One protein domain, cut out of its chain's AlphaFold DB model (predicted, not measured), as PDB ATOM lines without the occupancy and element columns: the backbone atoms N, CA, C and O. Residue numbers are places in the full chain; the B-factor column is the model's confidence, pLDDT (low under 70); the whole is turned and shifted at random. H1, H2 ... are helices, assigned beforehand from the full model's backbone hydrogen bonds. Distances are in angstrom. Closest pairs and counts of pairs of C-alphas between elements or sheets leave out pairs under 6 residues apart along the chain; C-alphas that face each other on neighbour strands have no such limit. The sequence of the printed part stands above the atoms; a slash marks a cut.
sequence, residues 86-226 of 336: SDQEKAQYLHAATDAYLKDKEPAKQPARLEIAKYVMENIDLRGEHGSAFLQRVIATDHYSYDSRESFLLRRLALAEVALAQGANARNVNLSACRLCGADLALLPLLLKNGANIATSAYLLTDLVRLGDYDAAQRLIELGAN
ATOM      1  N   SER A  86      19.315  15.365  -2.374       96.81
ATOM      2  CA  SER A  86      20.483  16.247  -2.335       96.81
ATOM      3  C   SER A  86      20.069  17.713  -2.505       96.81
ATOM      4  O   SER A  86      18.984  18.007  -3.013       96.81
ATOM      5  N   ASP A  87      20.933  18.647  -2.118       95.88
ATOM      6  CA  ASP A  87      20.662  20.079  -2.292       95.88
ATOM      7  C   ASP A  87      20.549  20.477  -3.771       95.88
ATOM      8  O   ASP A  87      19.683  21.277  -4.126       95.88
ATOM      9  N   GLN A  88      21.295  19.810  -4.655       95.56
ATOM     10  CA  GLN A  88      21.165  19.959  -6.105       95.56
ATOM     11  C   GLN A  88      19.764  19.587  -6.610       95.56
ATOM     12  O   GLN A  88      19.176  20.308  -7.413       95.56
ATOM     13  N   GLU A  89      19.193  18.479  -6.135       95.38
ATOM     14  CA  GLU A  89      17.821  18.111  -6.496       95.38
ATOM     15  C   GLU A  89      16.796  19.065  -5.874       95.38
ATOM     16  O   GLU A  89      15.790  19.393  -6.505       95.38
ATOM     17  N   LYS A  90      17.035  19.537  -4.644       96.44
ATOM     18  CA  LYS A  90      16.145  20.507  -3.993       96.44
ATOM     19  C   LYS A  90      16.146  21.863  -4.701       96.44
ATOM     20  O   LYS A  90      15.100  22.512  -4.743       96.44
ATOM     21  N   ALA A  91      17.263  22.264  -5.310       95.06
ATOM     22  CA  ALA A  91      17.375  23.506  -6.074       95.06
ATOM     23  C   ALA A  91      16.343  23.593  -7.214       95.06
ATOM     24  O   ALA A  91      15.867  24.680  -7.534       95.06
ATOM     25  N   GLN A  92      15.893  22.460  -7.765       94.44
ATOM     26  CA  GLN A  92      14.816  22.437  -8.763       94.44
ATOM     27  C   GLN A  92      13.480  22.945  -8.193       94.44
ATOM     28  O   GLN A  92      12.749  23.669  -8.871       94.44
ATOM     29  N   TYR A  93      13.168  22.626  -6.932       96.25
ATOM     30  CA  TYR A  93      11.986  23.173  -6.259       96.25
ATOM     31  C   TYR A  93      12.158  24.652  -5.932       96.25
ATOM     32  O   TYR A  93      11.184  25.400  -6.002       96.25
ATOM     33  N   LEU A  94      13.386  25.080  -5.620       96.50
ATOM     34  CA  LEU A  94      13.685  26.492  -5.409       96.50
ATOM     35  C   LEU A  94      13.459  27.281  -6.699       96.50
ATOM     36  O   LEU A  94      12.798  28.315  -6.662       96.50
ATOM     37  N   HIS A  95      13.911  26.763  -7.844       94.19
ATOM     38  CA  HIS A  95      13.646  27.364  -9.152       94.19
ATOM     39  C   HIS A  95      12.143  27.472  -9.421       94.19
ATOM     40  O   HIS A  95      11.661  28.552  -9.742       94.19
ATOM     41  N   ALA A  96      11.376  26.398  -9.211       93.62
ATOM     42  CA  ALA A  96       9.930  26.422  -9.430       93.62
ATOM     43  C   ALA A  96       9.200  27.429  -8.516       93.62
ATOM     44  O   ALA A  96       8.316  28.151  -8.976       93.62
ATOM     45  N   ALA A  97       9.574  27.506  -7.234       95.12
ATOM     46  CA  ALA A  97       9.004  28.473  -6.295       95.12
ATOM     47  C   ALA A  97       9.371  29.922  -6.661       95.12
ATOM     48  O   ALA A  97       8.536  30.821  -6.570       95.12
ATOM     49  N   THR A  98      10.604  30.133  -7.117       94.00
ATOM     50  CA  THR A  98      11.128  31.434  -7.557       94.00
ATOM     51  C   THR A  98      10.414  31.927  -8.799       94.00
ATOM     52  O   THR A  98       9.927  33.053  -8.816       94.00
ATOM     53  N   ASP A  99      10.266  31.065  -9.802       91.25
ATOM     54  CA  ASP A  99       9.520  31.368 -11.017       91.25
ATOM     55  C   ASP A  99       8.063  31.718 -10.701       91.25
ATOM     56  O   ASP A  99       7.535  32.686 -11.242       91.25
ATOM     57  N   ALA A 100       7.414  30.965  -9.805       90.94
ATOM     58  CA  ALA A 100       6.043  31.251  -9.388       90.94
ATOM     59  C   ALA A 100       5.918  32.619  -8.691       90.94
ATOM     60  O   ALA A 100       4.909  33.309  -8.856       90.94
ATOM     61  N   TYR A 101       6.929  33.020  -7.915       92.31
ATOM     62  CA  TYR A 101       6.964  34.319  -7.246       92.31
ATOM     63  C   TYR A 101       7.258  35.476  -8.216       92.31
ATOM     64  O   TYR A 101       6.556  36.487  -8.199       92.31
ATOM     65  N   LEU A 102       8.250  35.319  -9.097       89.06
ATOM     66  CA  LEU A 102       8.681  36.362 -10.031       89.06
ATOM     67  C   LEU A 102       7.693  36.590 -11.185       89.06
ATOM     68  O   LEU A 102       7.541  37.727 -11.619       89.06
ATOM     69  N   LYS A 103       6.993  35.548 -11.658       85.56
ATOM     70  CA  LYS A 103       6.018  35.632 -12.770       85.56
ATOM     71  C   LYS A 103       4.604  36.031 -12.330       85.56
ATOM     72  O   LYS A 103       3.665  35.903 -13.117       85.56
ATOM     73  N   ASP A 104       4.417  36.419 -11.069       72.38
ATOM     74  CA  ASP A 104       3.080  36.608 -10.506       72.38
ATOM     75  C   ASP A 104       2.287  37.706 -11.226       72.38
ATOM     76  O   ASP A 104       2.812  38.795 -11.411       72.38
ATOM     77  N   LYS A 105       1.026  37.404 -11.563       70.00
ATOM     78  CA  LYS A 105       0.013  38.325 -12.110       70.00
ATOM     79  C   LYS A 105      -1.009  38.770 -11.053       70.00
ATOM     80  O   LYS A 105      -1.890  39.572 -11.340       70.00
ATOM     81  N   GLU A 106      -0.948  38.198  -9.850       83.69
ATOM     82  CA  GLU A 106      -1.917  38.372  -8.768       83.69
ATOM     83  C   GLU A 106      -1.215  38.843  -7.481       83.69
ATOM     84  O   GLU A 106      -0.888  38.022  -6.620       83.69
ATOM     85  N   PRO A 107      -1.038  40.163  -7.279       82.38
ATOM     86  CA  PRO A 107      -0.295  40.720  -6.142       82.38
ATOM     87  C   PRO A 107      -0.682  40.162  -4.760       82.38
ATOM     88  O   PRO A 107       0.173  39.987  -3.895       82.38
ATOM     89  N   ALA A 108      -1.954  39.800  -4.557       85.75
ATOM     90  CA  ALA A 108      -2.454  39.227  -3.304       85.75
ATOM     91  C   ALA A 108      -1.821  37.870  -2.923       85.75
ATOM     92  O   ALA A 108      -1.835  37.492  -1.750       85.75
ATOM     93  N   LYS A 109      -1.267  37.122  -3.886       87.88
ATOM     94  CA  LYS A 109      -0.632  35.811  -3.659       87.88
ATOM     95  C   LYS A 109       0.867  35.914  -3.366       87.88
ATOM     96  O   LYS A 109       1.455  34.946  -2.875       87.88
ATOM     97  N   GLN A 110       1.477  37.077  -3.601       87.94
ATOM     98  CA  GLN A 110       2.921  37.281  -3.474       87.94
ATOM     99  C   GLN A 110       3.477  36.933  -2.085       87.94
ATOM    100  O   GLN A 110       4.464  36.194  -2.041       87.94
ATOM    101  N   PRO A 111       2.869  37.350  -0.949       94.19
ATOM    102  CA  PRO A 111       3.412  37.010   0.367       94.19
ATOM    103  C   PRO A 111       3.481  35.497   0.582       94.19
ATOM    104  O   PRO A 111       4.494  34.969   1.031       94.19
ATOM    105  N   ALA A 112       2.436  34.770   0.183       95.06
ATOM    106  CA  ALA A 112       2.389  33.325   0.344       95.06
ATOM    107  C   ALA A 112       3.397  32.601  -0.566       95.06
ATOM    108  O   ALA A 112       3.984  31.606  -0.145       95.06
ATOM    109  N   ARG A 113       3.643  33.100  -1.783       94.75
ATOM    110  CA  ARG A 113       4.673  32.557  -2.687       94.75
ATOM    111  C   ARG A 113       6.090  32.822  -2.190       94.75
ATOM    112  O   ARG A 113       6.909  31.904  -2.221       94.75
ATOM    113  N   LEU A 114       6.358  34.012  -1.651       96.19
ATOM    114  CA  LEU A 114       7.631  34.301  -0.990       96.19
ATOM    115  C   LEU A 114       7.859  33.363   0.203       96.19
ATOM    116  O   LEU A 114       8.942  32.806   0.348       96.19
ATOM    117  N   GLU A 115       6.827  33.108   1.012       97.69
ATOM    118  CA  GLU A 115       6.888  32.155   2.130       97.69
ATOM    119  C   GLU A 115       7.140  30.704   1.694       97.69
ATOM    120  O   GLU A 115       7.698  29.908   2.456       97.69
ATOM    121  N   ILE A 116       6.734  30.332   0.479       97.62
ATOM    122  CA  ILE A 116       7.089  29.038  -0.103       97.62
ATOM    123  C   ILE A 116       8.565  29.024  -0.516       97.62
ATOM    124  O   ILE A 116       9.263  28.067  -0.188       97.62
ATOM    125  N   ALA A 117       9.050  30.067  -1.196       97.50
ATOM    126  CA  ALA A 117      10.453  30.166  -1.599       97.50
ATOM    127  C   ALA A 117      11.392  30.147  -0.379       97.50
ATOM    128  O   ALA A 117      12.316  29.336  -0.346       97.50
ATOM    129  N   LYS A 118      11.085  30.937   0.661       98.25
ATOM    130  CA  LYS A 118      11.782  30.927   1.961       98.25
ATOM    131  C   LYS A 118      11.867  29.524   2.553       98.25
ATOM    132  O   LYS A 118      12.949  29.073   2.902       98.25
ATOM    133  N   TYR A 119      10.744  28.804   2.584       98.31
ATOM    134  CA  TYR A 119      10.715  27.436   3.098       98.31
ATOM    135  C   TYR A 119      11.662  26.503   2.334       98.31
ATOM    136  O   TYR A 119      12.303  25.649   2.938       98.31
ATOM    137  N   VAL A 120      11.768  26.642   1.010       97.88
ATOM    138  CA  VAL A 120      12.724  25.839   0.237       97.88
ATOM    139  C   VAL A 120      14.165  26.247   0.554       97.88
ATOM    140  O   VAL A 120      14.989  25.363   0.774       97.88
ATOM    141  N   MET A 121      14.461  27.548   0.643       98.00
ATOM    142  CA  MET A 121      15.794  28.060   0.999       98.00
ATOM    143  C   MET A 121      16.265  27.576   2.376       98.00
ATOM    144  O   MET A 121      17.407  27.164   2.507       98.00
ATOM    145  N   GLU A 122      15.379  27.531   3.375       97.62
ATOM    146  CA  GLU A 122      15.671  27.002   4.721       97.62
ATOM    147  C   GLU A 122      16.063  25.513   4.726       97.62
ATOM    148  O   GLU A 122      16.556  24.996   5.728       97.62
ATOM    149  N   ASN A 123      15.808  24.794   3.630       97.62
ATOM    150  CA  ASN A 123      16.067  23.362   3.501       97.62
ATOM    151  C   ASN A 123      17.207  23.039   2.513       97.62
ATOM    152  O   ASN A 123      17.375  21.864   2.166       97.62
ATOM    153  N   ILE A 124      17.972  24.044   2.067       96.81
ATOM    154  CA  ILE A 124      19.108  23.936   1.136       96.81
ATOM    155  C   ILE A 124      20.313  24.670   1.741       96.81
ATOM    156  O   ILE A 124      20.149  25.766   2.269       96.81
ATOM    157  N   ASP A 125      21.528  24.121   1.638       97.50
ATOM    158  CA  ASP A 125      22.735  24.888   1.960       97.50
ATOM    159  C   ASP A 125      23.043  25.905   0.850       97.50
ATOM    160  O   ASP A 125      23.470  25.557  -0.255       97.50
ATOM    161  N   LEU A 126      22.828  27.187   1.145       97.38
ATOM    162  CA  LEU A 126      23.080  28.280   0.210       97.38
ATOM    163  C   LEU A 126      24.504  28.847   0.296       97.38
ATOM    164  O   LEU A 126      24.849  29.697  -0.517       97.38
ATOM    165  N   ARG A 127      25.371  28.385   1.207       96.25
ATOM    166  CA  ARG A 127      26.707  28.989   1.416       96.25
ATOM    167  C   ARG A 127      27.695  28.777   0.266       96.25
ATOM    168  O   ARG A 127      28.725  29.447   0.213       96.25
ATOM    169  N   GLY A 128      27.401  27.842  -0.632       93.12
ATOM    170  CA  GLY A 128      28.237  27.500  -1.781       93.12
ATOM    171  C   GLY A 128      27.638  27.921  -3.122       93.12
ATOM    172  O   GLY A 128      26.956  28.939  -3.254       93.12
ATOM    173  N   GLU A 129      27.878  27.092  -4.136       94.00
ATOM    174  CA  GLU A 129      27.461  27.349  -5.518       94.00
ATOM    175  C   GLU A 129      25.945  27.483  -5.678       94.00
ATOM    176  O   GLU A 129      25.490  28.279  -6.494       94.00
ATOM    177  N   HIS A 130      25.152  26.767  -4.874       95.31
ATOM    178  CA  HIS A 130      23.693  26.869  -4.921       95.31
ATOM    179  C   HIS A 130      23.192  28.279  -4.591       95.31
ATOM    180  O   HIS A 130      22.275  28.756  -5.257       95.31
ATOM    181  N   GLY A 131      23.806  28.975  -3.626       96.88
ATOM    182  CA  GLY A 131      23.443  30.355  -3.303       96.88
ATOM    183  C   GLY A 131      23.796  31.326  -4.420       96.88
ATOM    184  O   GLY A 131      22.955  32.132  -4.814       96.88
ATOM    185  N   SER A 132      25.002  31.228  -4.985       96.19
ATOM    186  CA  SER A 132      25.392  32.087  -6.110       96.19
ATOM    187  C   SER A 132      24.566  31.806  -7.367       96.19
ATOM    188  O   SER A 132      24.121  32.748  -8.015       96.19
ATOM    189  N   ALA A 133      24.299  30.537  -7.690       95.44
ATOM    190  CA  ALA A 133      23.447  30.152  -8.816       95.44
ATOM    191  C   ALA A 133      22.003  30.634  -8.623       95.44
ATOM    192  O   ALA A 133      21.367  31.110  -9.566       95.44
ATOM    193  N   PHE A 134      21.496  30.571  -7.390       96.50
ATOM    194  CA  PHE A 134      20.199  31.132  -7.045       96.50
ATOM    195  C   PHE A 134      20.162  32.650  -7.266       96.50
ATOM    196  O   PHE A 134      19.279  33.143  -7.965       96.50
ATOM    197  N   LEU A 135      21.142  33.392  -6.737       96.50
ATOM    198  CA  LEU A 135      21.237  34.841  -6.941       96.50
ATOM    199  C   LEU A 135      21.390  35.196  -8.427       96.50
ATOM    200  O   LEU A 135      20.739  36.126  -8.898       96.50
ATOM    201  N   GLN A 136      22.168  34.416  -9.185       94.88
ATOM    202  CA  GLN A 136      22.295  34.557 -10.636       94.88
ATOM    203  C   GLN A 136      20.937  34.441 -11.338       94.88
ATOM    204  O   GLN A 136      20.646  35.218 -12.246       94.88
ATOM    205  N   ARG A 137      20.085  33.504 -10.904       92.81
ATOM    206  CA  ARG A 137      18.716  33.368 -11.416       92.81
ATOM    207  C   ARG A 137      17.845  34.558 -11.025       92.81
ATOM    208  O   ARG A 137      17.127  35.069 -11.872       92.81
ATOM    209  N   VAL A 138      17.932  35.027  -9.779       92.88
ATOM    210  CA  VAL A 138      17.185  36.210  -9.313       92.88
ATOM    211  C   VAL A 138      17.517  37.442 -10.151       92.88
ATOM    212  O   VAL A 138      16.640  38.276 -10.372       92.88
ATOM    213  N   ILE A 139      18.759  37.580 -10.626       90.62
ATOM    214  CA  ILE A 139      19.152  38.724 -11.455       90.62
ATOM    215  C   ILE A 139      18.919  38.556 -12.957       90.62
ATOM    216  O   ILE A 139      18.938  39.557 -13.676       90.62
ATOM    217  N   ALA A 140      18.694  37.331 -13.427       88.06
ATOM    218  CA  ALA A 140      18.433  37.057 -14.830       88.06
ATOM    219  C   ALA A 140      17.079  37.641 -15.272       88.06
ATOM    220  O   ALA A 140      16.121  37.759 -14.507       88.06
ATOM    221  N   THR A 141      17.010  38.067 -16.532       67.88
ATOM    222  CA  THR A 141      15.914  38.894 -17.066       67.88
ATOM    223  C   THR A 141      14.799  38.097 -17.746       67.88
ATOM    224  O   THR A 141      13.930  38.681 -18.387       67.88
ATOM    225  N   ASP A 142      14.804  36.770 -17.646       69.31
ATOM    226  CA  ASP A 142      13.905  35.865 -18.377       69.31
ATOM    227  C   ASP A 142      12.442  35.891 -17.890       69.31
ATOM    228  O   ASP A 142      11.599  35.150 -18.398       69.31
ATOM    229  N   HIS A 143      12.096  36.743 -16.921       63.38
ATOM    230  CA  HIS A 143      10.762  36.792 -16.304       63.38
ATOM    231  C   HIS A 143      10.025  38.134 -16.461       63.38
ATOM    232  O   HIS A 143       8.977  38.332 -15.853       63.38
ATOM    233  N   TYR A 144      10.524  39.043 -17.304       59.03
ATOM    234  CA  TYR A 144      10.026  40.425 -17.413       59.03
ATOM    235  C   TYR A 144       8.661  40.602 -18.126       59.03
ATOM    236  O   TYR A 144       8.171  41.717 -18.261       59.03
ATOM    237  N   SER A 145       8.003  39.547 -18.606       58.88
ATOM    238  CA  SER A 145       6.911  39.698 -19.583       58.88
ATOM    239  C   SER A 145       5.501  39.969 -19.029       58.88
ATOM    240  O   SER A 145       4.564  39.981 -19.827       58.88
ATOM    241  N   TYR A 146       5.298  40.182 -17.718       57.09
ATOM    242  CA  TYR A 146       3.936  40.135 -17.146       57.09
ATOM    243  C   TYR A 146       3.480  41.297 -16.242       57.09
ATOM    244  O   TYR A 146       2.281  41.365 -15.997       57.09
ATOM    245  N   ASP A 147       4.351  42.203 -15.782       65.62
ATOM    246  CA  ASP A 147       4.011  43.187 -14.731       65.62
ATOM    247  C   ASP A 147       4.724  44.543 -14.892       65.62
ATOM    248  O   ASP A 147       5.618  44.695 -15.726       65.62
ATOM    249  N   SER A 148       4.359  45.532 -14.058       74.75
ATOM    250  CA  SER A 148       5.100  46.799 -13.971       74.75
ATOM    251  C   SER A 148       6.554  46.570 -13.530       74.75
ATOM    252  O   SER A 148       6.845  45.731 -12.669       74.75
ATOM    253  N   ARG A 149       7.483  47.348 -14.109       77.88
ATOM    254  CA  ARG A 149       8.931  47.280 -13.820       77.88
ATOM    255  C   ARG A 149       9.211  47.332 -12.315       77.88
ATOM    256  O   ARG A 149       9.984  46.524 -11.821       77.88
ATOM    257  N   GLU A 150       8.551  48.230 -11.590       81.88
ATOM    258  CA  GLU A 150       8.755  48.458 -10.153       81.88
ATOM    259  C   GLU A 150       8.436  47.226  -9.290       81.88
ATOM    260  O   GLU A 150       9.276  46.779  -8.507       81.88
ATOM    261  N   SER A 151       7.273  46.600  -9.496       83.19
ATOM    262  CA  SER A 151       6.867  45.394  -8.760       83.19
ATOM    263  C   SER A 151       7.825  44.225  -8.989       83.19
ATOM    264  O   SER A 151       8.033  43.384  -8.114       83.19
ATOM    265  N   PHE A 152       8.414  44.132 -10.182       85.94
ATOM    266  CA  PHE A 152       9.418  43.116 -10.479       85.94
ATOM    267  C   PHE A 152      10.725  43.345  -9.703       85.94
ATOM    268  O   PHE A 152      11.271  42.388  -9.153       85.94
ATOM    269  N   LEU A 153      11.196  44.592  -9.603       86.81
ATOM    270  CA  LEU A 153      12.418  44.934  -8.861       86.81
ATOM    271  C   LEU A 153      12.278  44.626  -7.363       86.81
ATOM    272  O   LEU A 153      13.113  43.917  -6.805       86.81
ATOM    273  N   LEU A 154      11.168  45.032  -6.735       89.06
ATOM    274  CA  LEU A 154      10.915  44.759  -5.312       89.06
ATOM    275  C   LEU A 154      10.923  43.257  -4.984       89.06
ATOM    276  O   LEU A 154      11.465  42.837  -3.962       89.06
ATOM    277  N   ARG A 155      10.366  42.421  -5.869       90.62
ATOM    278  CA  ARG A 155      10.373  40.959  -5.700       90.62
ATOM    279  C   ARG A 155      11.783  40.372  -5.799       90.62
ATOM    280  O   ARG A 155      12.132  39.481  -5.023       90.62
ATOM    281  N   ARG A 156      12.607  40.855  -6.733       92.06
ATOM    282  CA  ARG A 156      14.003  40.404  -6.862       92.06
ATOM    283  C   ARG A 156      14.814  40.755  -5.624       92.06
ATOM    284  O   ARG A 156      15.509  39.884  -5.101       92.06
ATOM    285  N   LEU A 157      14.663  41.982  -5.131       93.69
ATOM    286  CA  LEU A 157      15.288  42.425  -3.892       93.69
ATOM    287  C   LEU A 157      14.898  41.521  -2.715       93.69
ATOM    288  O   LEU A 157      15.783  40.972  -2.066       93.69
ATOM    289  N   ALA A 158      13.601  41.264  -2.514       95.12
ATOM    290  CA  ALA A 158      13.125  40.420  -1.417       95.12
ATOM    291  C   ALA A 158      13.710  38.993  -1.454       95.12
ATOM    292  O   ALA A 158      14.075  38.439  -0.418       95.12
ATOM    293  N   LEU A 159      13.827  38.381  -2.639       96.19
ATOM    294  CA  LEU A 159      14.465  37.066  -2.774       96.19
ATOM    295  C   LEU A 159      15.965  37.108  -2.470       96.19
ATOM    296  O   LEU A 159      16.476  36.199  -1.813       96.19
ATOM    297  N   ALA A 160      16.666  38.136  -2.953       96.88
ATOM    298  CA  ALA A 160      18.092  38.297  -2.707       96.88
ATOM    299  C   ALA A 160      18.378  38.500  -1.213       96.88
ATOM    300  O   ALA A 160      19.251  37.827  -0.673       96.88
ATOM    301  N   GLU A 161      17.608  39.350  -0.531       97.62
ATOM    302  CA  GLU A 161      17.727  39.583   0.913       97.62
ATOM    303  C   GLU A 161      17.571  38.291   1.717       97.62
ATOM    304  O   GLU A 161      18.405  37.990   2.571       97.62
ATOM    305  N   VAL A 162      16.544  37.490   1.411       97.88
ATOM    306  CA  VAL A 162      16.323  36.204   2.083       97.88
ATOM    307  C   VAL A 162      17.491  35.252   1.836       97.88
ATOM    308  O   VAL A 162      18.003  34.664   2.785       97.88
ATOM    309  N   ALA A 163      17.925  35.085   0.585       98.12
ATOM    310  CA  ALA A 163      19.000  34.150   0.270       98.12
ATOM    311  C   ALA A 163      20.322  34.550   0.936       98.12
ATOM    312  O   ALA A 163      21.004  33.700   1.505       98.12
ATOM    313  N   LEU A 164      20.662  35.841   0.916       98.06
ATOM    314  CA  LEU A 164      21.854  36.374   1.576       98.06
ATOM    315  C   LEU A 164      21.777  36.205   3.100       98.06
ATOM    316  O   LEU A 164      22.760  35.799   3.717       98.06
ATOM    317  N   ALA A 165      20.605  36.415   3.709       97.56
ATOM    318  CA  ALA A 165      20.389  36.152   5.135       97.56
ATOM    319  C   ALA A 165      20.557  34.663   5.507       97.56
ATOM    320  O   ALA A 165      20.939  34.350   6.631       97.56
ATOM    321  N   GLN A 166      20.320  33.752   4.560       97.00
ATOM    322  CA  GLN A 166      20.555  32.307   4.692       97.00
ATOM    323  C   GLN A 166      21.997  31.893   4.334       97.00
ATOM    324  O   GLN A 166      22.308  30.705   4.237       97.00
ATOM    325  N   GLY A 167      22.898  32.859   4.135       97.25
ATOM    326  CA  GLY A 167      24.316  32.619   3.881       97.25
ATOM    327  C   GLY A 167      24.699  32.506   2.407       97.25
ATOM    328  O   GLY A 167      25.850  32.172   2.131       97.25
ATOM    329  N   ALA A 168      23.791  32.791   1.464       97.88
ATOM    330  CA  ALA A 168      24.174  32.927   0.061       97.88
ATOM    331  C   ALA A 168      25.253  34.002  -0.113       97.88
ATOM    332  O   ALA A 168      25.320  34.982   0.626       97.88
ATOM    333  N   ASN A 169      26.082  33.824  -1.134       96.25
ATOM    334  CA  ASN A 169      27.172  34.729  -1.461       96.25
ATOM    335  C   ASN A 169      27.087  35.116  -2.939       96.25
ATOM    336  O   ASN A 169      26.831  34.265  -3.798       96.25
ATOM    337  N   ALA A 170      27.332  36.387  -3.243       96.81
ATOM    338  CA  ALA A 170      27.241  36.918  -4.591       96.81
ATOM    339  C   ALA A 170      28.565  36.851  -5.381       96.81
ATOM    340  O   ALA A 170      28.587  37.267  -6.533       96.81
ATOM    341  N   ARG A 171      29.655  36.290  -4.826       95.62
ATOM    342  CA  ARG A 171      30.977  36.193  -5.495       95.62
ATOM    343  C   ARG A 171      30.956  35.681  -6.934       95.62
ATOM    344  O   ARG A 171      31.676  36.216  -7.767       95.62
ATOM    345  N   ASN A 172      30.124  34.681  -7.222       94.88
ATOM    346  CA  ASN A 172      30.034  34.076  -8.555       94.88
ATOM    347  C   ASN A 172      28.847  34.610  -9.376       94.88
ATOM    348  O   ASN A 172      28.457  33.998 -10.366       94.88
ATOM    349  N   VAL A 173      28.240  35.722  -8.952       94.25
ATOM    350  CA  VAL A 173      27.158  36.375  -9.689       94.25
ATOM    351  C   VAL A 173      27.765  37.252 -10.778       94.25
ATOM    352  O   VAL A 173      28.506  38.195 -10.503       94.25
ATOM    353  N   ASN A 174      27.419  36.944 -12.021       91.62
ATOM    354  CA  ASN A 174      27.778  37.716 -13.194       91.62
ATOM    355  C   ASN A 174      26.764  38.847 -13.413       91.62
ATOM    356  O   ASN A 174      25.622  38.617 -13.832       91.62
ATOM    357  N   LEU A 175      27.203  40.081 -13.160       90.69
ATOM    358  CA  LEU A 175      26.363  41.270 -13.287       90.69
ATOM    359  C   LEU A 175      26.014  41.602 -14.744       90.69
ATOM    360  O   LEU A 175      25.036  42.316 -14.966       90.69
ATOM    361  N   SER A 176      26.724  41.049 -15.737       85.38
ATOM    362  CA  SER A 176      26.391  41.251 -17.156       85.38
ATOM    363  C   SER A 176      25.020  40.687 -17.536       85.38
ATOM    364  O   SER A 176      24.361  41.209 -18.432       85.38
ATOM    365  N   ALA A 177      24.538  39.671 -16.815       85.19
ATOM    366  CA  ALA A 177      23.205  39.108 -17.023       85.19
ATOM    367  C   ALA A 177      22.076  40.005 -16.478       85.19
ATOM    368  O   ALA A 177      20.900  39.756 -16.753       85.19
ATOM    369  N   CYS A 178      22.405  41.042 -15.702       85.19
ATOM    370  CA  CYS A 178      21.424  41.844 -14.989       85.19
ATOM    371  C   CYS A 178      20.982  43.100 -15.748       85.19
ATOM    372  O   CYS A 178      21.180  44.218 -15.274       85.19
ATOM    373  N   ARG A 179      20.307  42.949 -16.893       76.25
ATOM    374  CA  ARG A 179      19.938  44.090 -17.770       76.25
ATOM    375  C   ARG A 179      19.094  45.184 -17.097       76.25
ATOM    376  O   ARG A 179      18.991  46.283 -17.627       76.25
ATOM    377  N   LEU A 180      18.482  44.900 -15.943       76.75
ATOM    378  CA  LEU A 180      17.659  45.844 -15.177       76.75
ATOM    379  C   LEU A 180      18.217  46.188 -13.787       76.75
ATOM    380  O   LEU A 180      17.526  46.868 -13.033       76.75
ATOM    381  N   CYS A 181      19.435  45.760 -13.429       76.06
ATOM    382  CA  CYS A 181      20.027  46.135 -12.134       76.06
ATOM    383  C   CYS A 181      20.220  47.648 -11.996       76.06
ATOM    384  O   CYS A 181      20.185  48.154 -10.885       76.06
ATOM    385  N   GLY A 182      20.367  48.381 -13.103       68.06
ATOM    386  CA  GLY A 182      20.529  49.833 -13.057       68.06
ATOM    387  C   GLY A 182      19.318  50.600 -12.510       68.06
ATOM    388  O   GLY A 182      19.488  51.673 -11.941       68.06
ATOM    389  N   ALA A 183      18.110  50.036 -12.606       65.94
ATOM    390  CA  ALA A 183      16.935  50.604 -11.938       65.94
ATOM    391  C   ALA A 183      16.749  50.106 -10.501       65.94
ATOM    392  O   ALA A 183      15.901  50.631  -9.783       65.94
ATOM    393  N   ASP A 184      17.504  49.093 -10.084       77.12
ATOM    394  CA  ASP A 184      17.364  48.485  -8.771       77.12
ATOM    395  C   ASP A 184      18.364  49.096  -7.787       77.12
ATOM    396  O   ASP A 184      19.458  48.574  -7.551       77.12
ATOM    397  N   LEU A 185      17.971  50.244  -7.232       75.81
ATOM    398  CA  LEU A 185      18.811  51.047  -6.343       75.81
ATOM    399  C   LEU A 185      19.289  50.300  -5.095       75.81
ATOM    400  O   LEU A 185      20.309  50.674  -4.524       75.81
ATOM    401  N   ALA A 186      18.565  49.268  -4.666       90.88
ATOM    402  CA  ALA A 186      18.892  48.517  -3.463       90.88
ATOM    403  C   ALA A 186      19.600  47.194  -3.779       90.88
ATOM    404  O   ALA A 186      20.538  46.821  -3.072       90.88
ATOM    405  N   LEU A 187      19.202  46.492  -4.846       91.88
ATOM    406  CA  LEU A 187      19.738  45.164  -5.138       91.88
ATOM    407  C   LEU A 187      21.218  45.194  -5.505       91.88
ATOM    408  O   LEU A 187      21.978  44.347  -5.043       91.88
ATOM    409  N   LEU A 188      21.645  46.144  -6.336       91.81
ATOM    410  CA  LEU A 188      23.030  46.169  -6.793       91.81
ATOM    411  C   LEU A 188      24.014  46.453  -5.636       91.81
ATOM    412  O   LEU A 188      24.919  45.635  -5.444       91.81
ATOM    413  N   PRO A 189      23.830  47.499  -4.798       92.62
ATOM    414  CA  PRO A 189      24.651  47.677  -3.598       92.62
ATOM    415  C   PRO A 189      24.621  46.466  -2.661       92.62
ATOM    416  O   PRO A 189      25.653  46.095  -2.102       92.62
ATOM    417  N   LEU A 190      23.460  45.816  -2.511       95.50
ATOM    418  CA  LEU A 190      23.317  44.615  -1.691       95.50
ATOM    419  C   LEU A 190      24.184  43.459  -2.216       95.50
ATOM    420  O   LEU A 190      24.892  42.827  -1.431       95.50
ATOM    421  N   LEU A 191      24.172  43.191  -3.524       95.81
ATOM    422  CA  LEU A 191      24.987  42.137  -4.137       95.81
ATOM    423  C   LEU A 191      26.485  42.434  -4.010       95.81
ATOM    424  O   LEU A 191      27.254  41.544  -3.648       95.81
ATOM    425  N   LEU A 192      26.902  43.680  -4.245       94.56
ATOM    426  CA  LEU A 192      28.303  44.099  -4.124       94.56
ATOM    427  C   LEU A 192      28.811  43.980  -2.685       94.56
ATOM    428  O   LEU A 192      29.874  43.405  -2.450       94.56
ATOM    429  N   LYS A 193      28.010  44.417  -1.703       95.81
ATOM    430  CA  LYS A 193      28.299  44.229  -0.271       95.81
ATOM    431  C   LYS A 193      28.492  42.752   0.089       95.81
ATOM    432  O   LYS A 193      29.241  42.438   1.010       95.81
ATOM    433  N   ASN A 194      27.839  41.854  -0.644       96.94
ATOM    434  CA  ASN A 194      27.935  40.408  -0.476       96.94
ATOM    435  C   ASN A 194      28.846  39.742  -1.519       96.94
ATOM    436  O   ASN A 194      28.697  38.557  -1.807       96.94
ATOM    437  N   GLY A 195      29.811  40.485  -2.069       95.56
ATOM    438  CA  GLY A 195      30.938  39.941  -2.817       95.56
ATOM    439  C   GLY A 195      30.768  39.856  -4.331       95.56
ATOM    440  O   GLY A 195      31.682  39.341  -4.969       95.56
ATOM    441  N   ALA A 196      29.664  40.337  -4.915       95.25
ATOM    442  CA  ALA A 196      29.533  40.392  -6.372       95.25
ATOM    443  C   ALA A 196      30.689  41.175  -7.004       95.25
ATOM    444  O   ALA A 196      31.085  42.235  -6.520       95.25
ATOM    445  N   ASN A 197      31.228  40.645  -8.100       92.44
ATOM    446  CA  ASN A 197      32.374  41.245  -8.761       92.44
ATOM    447  C   ASN A 197      31.928  42.377  -9.697       92.44
ATOM    448  O   ASN A 197      31.476  42.123 -10.818       92.44
ATOM    449  N   ILE A 198      32.112  43.623  -9.254       91.81
ATOM    450  CA  ILE A 198      31.811  44.821 -10.047       91.81
ATOM    451  C   ILE A 198      32.568  44.863 -11.382       91.81
ATOM    452  O   ILE A 198      32.056  45.405 -12.351       91.81
ATOM    453  N   ALA A 199      33.732  44.214 -11.503       87.88
ATOM    454  CA  ALA A 199      34.466  44.171 -12.770       87.88
ATOM    455  C   ALA A 199      33.673  43.480 -13.898       87.88
ATOM    456  O   ALA A 199      33.904  43.757 -15.071       87.88
ATOM    457  N   THR A 200      32.693  42.632 -13.560       86.81
ATOM    458  CA  THR A 200      31.808  41.971 -14.539       86.81
ATOM    459  C   THR A 200      30.682  42.875 -15.057       86.81
ATOM    460  O   THR A 200      29.889  42.461 -15.902       86.81
ATOM    461  N   SER A 201      30.584  44.122 -14.577       89.62
ATOM    462  CA  SER A 201      29.495  45.036 -14.928       89.62
ATOM    463  C   SER A 201      29.747  45.871 -16.188       89.62
ATOM    464  O   SER A 201      28.918  46.723 -16.491       89.62
ATOM    465  N   ALA A 202      30.844  45.667 -16.927       87.50
ATOM    466  CA  ALA A 202      31.154  46.444 -18.138       87.50
ATOM    467  C   ALA A 202      30.034  46.360 -19.196       87.50
ATOM    468  O   ALA A 202      29.583  47.378 -19.728       87.50
ATOM    469  N   TYR A 203      29.506  45.153 -19.421       86.88
ATOM    470  CA  TYR A 203      28.319  44.934 -20.254       86.88
ATOM    471  C   TYR A 203      27.095  45.683 -19.729       86.88
ATOM    472  O   TYR A 203      26.403  46.338 -20.503       86.88
ATOM    473  N   LEU A 204      26.830  45.601 -18.419       88.50
ATOM    474  CA  LEU A 204      25.687  46.270 -17.800       88.50
ATOM    475  C   LEU A 204      25.790  47.789 -17.958       88.50
ATOM    476  O   LEU A 204      24.822  48.419 -18.370       88.50
ATOM    477  N   LEU A 205      26.961  48.365 -17.677       88.06
ATOM    478  CA  LEU A 205      27.219  49.790 -17.850       88.06
ATOM    479  C   LEU A 205      26.910  50.215 -19.284       88.06
ATOM    480  O   LEU A 205      26.148  51.153 -19.499       88.06
ATOM    481  N   THR A 206      27.420  49.468 -20.260       84.38
ATOM    482  CA  THR A 206      27.205  49.760 -21.679       84.38
ATOM    483  C   THR A 206      25.738  49.655 -22.084       84.38
ATOM    484  O   THR A 206      25.236  50.529 -22.791       84.38
ATOM    485  N   ASP A 207      25.022  48.633 -21.604       84.88
ATOM    486  CA  ASP A 207      23.591  48.470 -21.878       84.88
ATOM    487  C   ASP A 207      22.768  49.623 -21.277       84.88
ATOM    488  O   ASP A 207      21.876  50.140 -21.949       84.88
ATOM    489  N   LEU A 208      23.088  50.080 -20.057       85.56
ATOM    490  CA  LEU A 208      22.412  51.218 -19.418       85.56
ATOM    491  C   LEU A 208      22.589  52.503 -20.223       85.56
ATOM    492  O   LEU A 208      21.604  53.177 -20.523       85.56
ATOM    493  N   VAL A 209      23.816  52.814 -20.642       81.88
ATOM    494  CA  VAL A 209      24.053  54.035 -21.418       81.88
ATOM    495  C   VAL A 209      23.433  53.941 -22.818       81.88
ATOM    496  O   VAL A 209      22.864  54.917 -23.302       81.88
ATOM    497  N   ARG A 210      23.454  52.764 -23.464       79.19
ATOM    498  CA  ARG A 210      22.773  52.534 -24.754       79.19
ATOM    499  C   ARG A 210      21.262  52.761 -24.656       79.19
ATOM    500  O   ARG A 210      20.645  53.212 -25.616       79.19
ATOM    501  N   LEU A 211      20.667  52.440 -23.510       81.31
ATOM    502  CA  LEU A 211      19.260  52.714 -23.210       81.31
ATOM    503  C   LEU A 211      19.007  54.173 -22.784       81.31
ATOM    504  O   LEU A 211      17.851  54.545 -22.596       81.31
ATOM    505  N   GLY A 212      20.054  54.993 -22.647       81.94
ATOM    506  CA  GLY A 212      19.974  56.376 -22.177       81.94
ATOM    507  C   GLY A 212      19.758  56.515 -20.668       81.94
ATOM    508  O   GLY A 212      19.443  57.607 -20.202       81.94
ATOM    509  N   ASP A 213      19.919  55.437 -19.895       86.69
ATOM    510  CA  ASP A 213      19.747  55.421 -18.437       86.69
ATOM    511  C   ASP A 213      21.037  55.909 -17.745       86.69
ATOM    512  O   ASP A 213      21.744  55.158 -17.068       86.69
ATOM    513  N   TYR A 214      21.388  57.178 -17.990       87.94
ATOM    514  CA  TYR A 214      22.620  57.802 -17.490       87.94
ATOM    515  C   TYR A 214      22.671  57.857 -15.961       87.94
ATOM    516  O   TYR A 214      23.736  57.643 -15.389       87.94
ATOM    517  N   ASP A 215      21.532  58.041 -15.290       88.56
ATOM    518  CA  ASP A 215      21.463  58.022 -13.825       88.56
ATOM    519  C   ASP A 215      21.837  56.639 -13.274       88.56
ATOM    520  O   ASP A 215      22.570  56.508 -12.293       88.56
ATOM    521  N   ALA A 216      21.331  55.561 -13.883       87.19
ATOM    522  CA  ALA A 216      21.715  54.202 -13.512       87.19
ATOM    523  C   ALA A 216      23.190  53.914 -13.807       87.19
ATOM    524  O   ALA A 216      23.878  53.306 -12.985       87.19
ATOM    525  N   ALA A 217      23.676  54.360 -14.965       89.00
ATOM    526  CA  ALA A 217      25.070  54.211 -15.355       89.00
ATOM    527  C   ALA A 217      26.015  54.938 -14.385       89.00
ATOM    528  O   ALA A 217      27.006  54.354 -13.952       89.00
ATOM    529  N   GLN A 218      25.679  56.170 -13.989       90.69
ATOM    530  CA  GLN A 218      26.463  56.956 -13.039       90.69
ATOM    531  C   GLN A 218      26.566  56.232 -11.698       90.69
ATOM    532  O   GLN A 218      27.666  56.025 -11.193       90.69
ATOM    533  N   ARG A 219      25.435  55.767 -11.161       89.25
ATOM    534  CA  ARG A 219      25.403  55.007  -9.903       89.25
ATOM    535  C   ARG A 219      26.251  53.739  -9.973       89.25
ATOM    536  O   ARG A 219      26.940  53.396  -9.020       89.25
ATOM    537  N   LEU A 220      26.229  53.037 -11.105       90.81
ATOM    538  CA  LEU A 220      27.056  51.850 -11.306       90.81
ATOM    539  C   LEU A 220      28.562  52.191 -11.282       90.81
ATOM    540  O   LEU A 220      29.341  51.437 -10.700       90.81
ATOM    541  N   ILE A 221      28.965  53.334 -11.848       91.38
ATOM    542  CA  ILE A 221      30.346  53.845 -11.773       91.38
ATOM    543  C   ILE A 221      30.709  54.255 -10.338       91.38
ATOM    544  O   ILE A 221      31.783  53.897  -9.863       91.38
ATOM    545  N   GLU A 222      29.811  54.928  -9.615       90.81
ATOM    546  CA  GLU A 222      29.993  55.287  -8.195       90.81
ATOM    547  C   GLU A 222      30.170  54.052  -7.297       90.81
ATOM    548  O   GLU A 222      30.876  54.098  -6.291       90.81
ATOM    549  N   LEU A 223      29.582  52.920  -7.693       91.00
ATOM    550  CA  LEU A 223      29.764  51.615  -7.054       91.00
ATOM    551  C   LEU A 223      31.060  50.891  -7.473       91.00
ATOM    552  O   LEU A 223      31.316  49.780  -7.006       91.00
ATOM    553  N   GLY A 224      31.884  51.506  -8.325       91.75
ATOM    554  CA  GLY A 224      33.203  51.014  -8.725       91.75
ATOM    555  C   GLY A 224      33.262  50.357 -10.104       91.75
ATOM    556  O   GLY A 224      34.260  49.704 -10.415       91.75
ATOM    557  N   ALA A 225      32.224  50.482 -10.938       91.62
ATOM    558  CA  ALA A 225      32.302  49.984 -12.306       91.62
ATOM    559  C   ALA A 225      33.337  50.755 -13.120       91.62
ATOM    560  O   ALA A 225      33.365  51.984 -13.143       91.62
ATOM    561  N   ASN A 226      34.172  50.010 -13.838       90.81
ATOM    562  CA  ASN A 226      35.190  50.591 -14.692       90.81
ATOM    563  C   ASN A 226      34.558  51.095 -15.998       90.81
ATOM    564  O   ASN A 226      34.111  50.292 -16.818       90.81
TER     565      ASN A 226
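Overview. This is residues 86 to 226 of the 336 residues of an uncharacterized protein of Massilia guangdongensis (UniProt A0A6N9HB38). The chain is wound in stacked helical hairpins along the longest axis, making two rows of helices: H1, H3 and H6 in one, H2, H4, H5 and H7 in the other. H1 to H4 form a bundle at one end, H6 and H7 are at the other, and H5 with the long link before it lies between. The 141 printed residues hold seven named helices, H1 to H7, and no named strand: all helix. The whole is compact, with a radius of gyration of the C-alphas of 14.7 A, and spans 40 by 33 by 19 A.

Arrangement. Start at the hub, H4, residues 149 to 165. It forms a hairpin with H3, residues 129 to 139; their closest C-alphas, Val 138 and Arg 156, are 5.8 A apart. H1, residues 87 to 102, and H2, residues 107 to 121, form another, closest at C-alphas Ala 97 and Ala 117, 5.2 A. These four make an up and down bundle, each running against the one before. H4, with residues 156 to 161 alone, touches H5, residues 187 to 193, closest at C-alphas Leu 157 and Leu 187, 5.4 A. H6, residues 198 to 210, and H7, residues 214 to 222, form a hairpin. Every O i to N i+4 pair is within hydrogen-bond range in H3, H4, H5 and H7, against 10 of 12 in H1, 9 of 11 in H2 and 6 of 9 in H6.

Along the chain. Find C-alpha 149 at (8.931, 47.280, -13.820); H4 runs 24.8 A from there. H1 begins at (20.662, 20.079, -2.292) and H7 ends at (29.993, 55.287, -8.195).

Size, cuts and confidence. The printed part has no cut. The link from H4 to H5 is long. Residues 141 to 147 and 182 to 183 are under 70 in pLDDT.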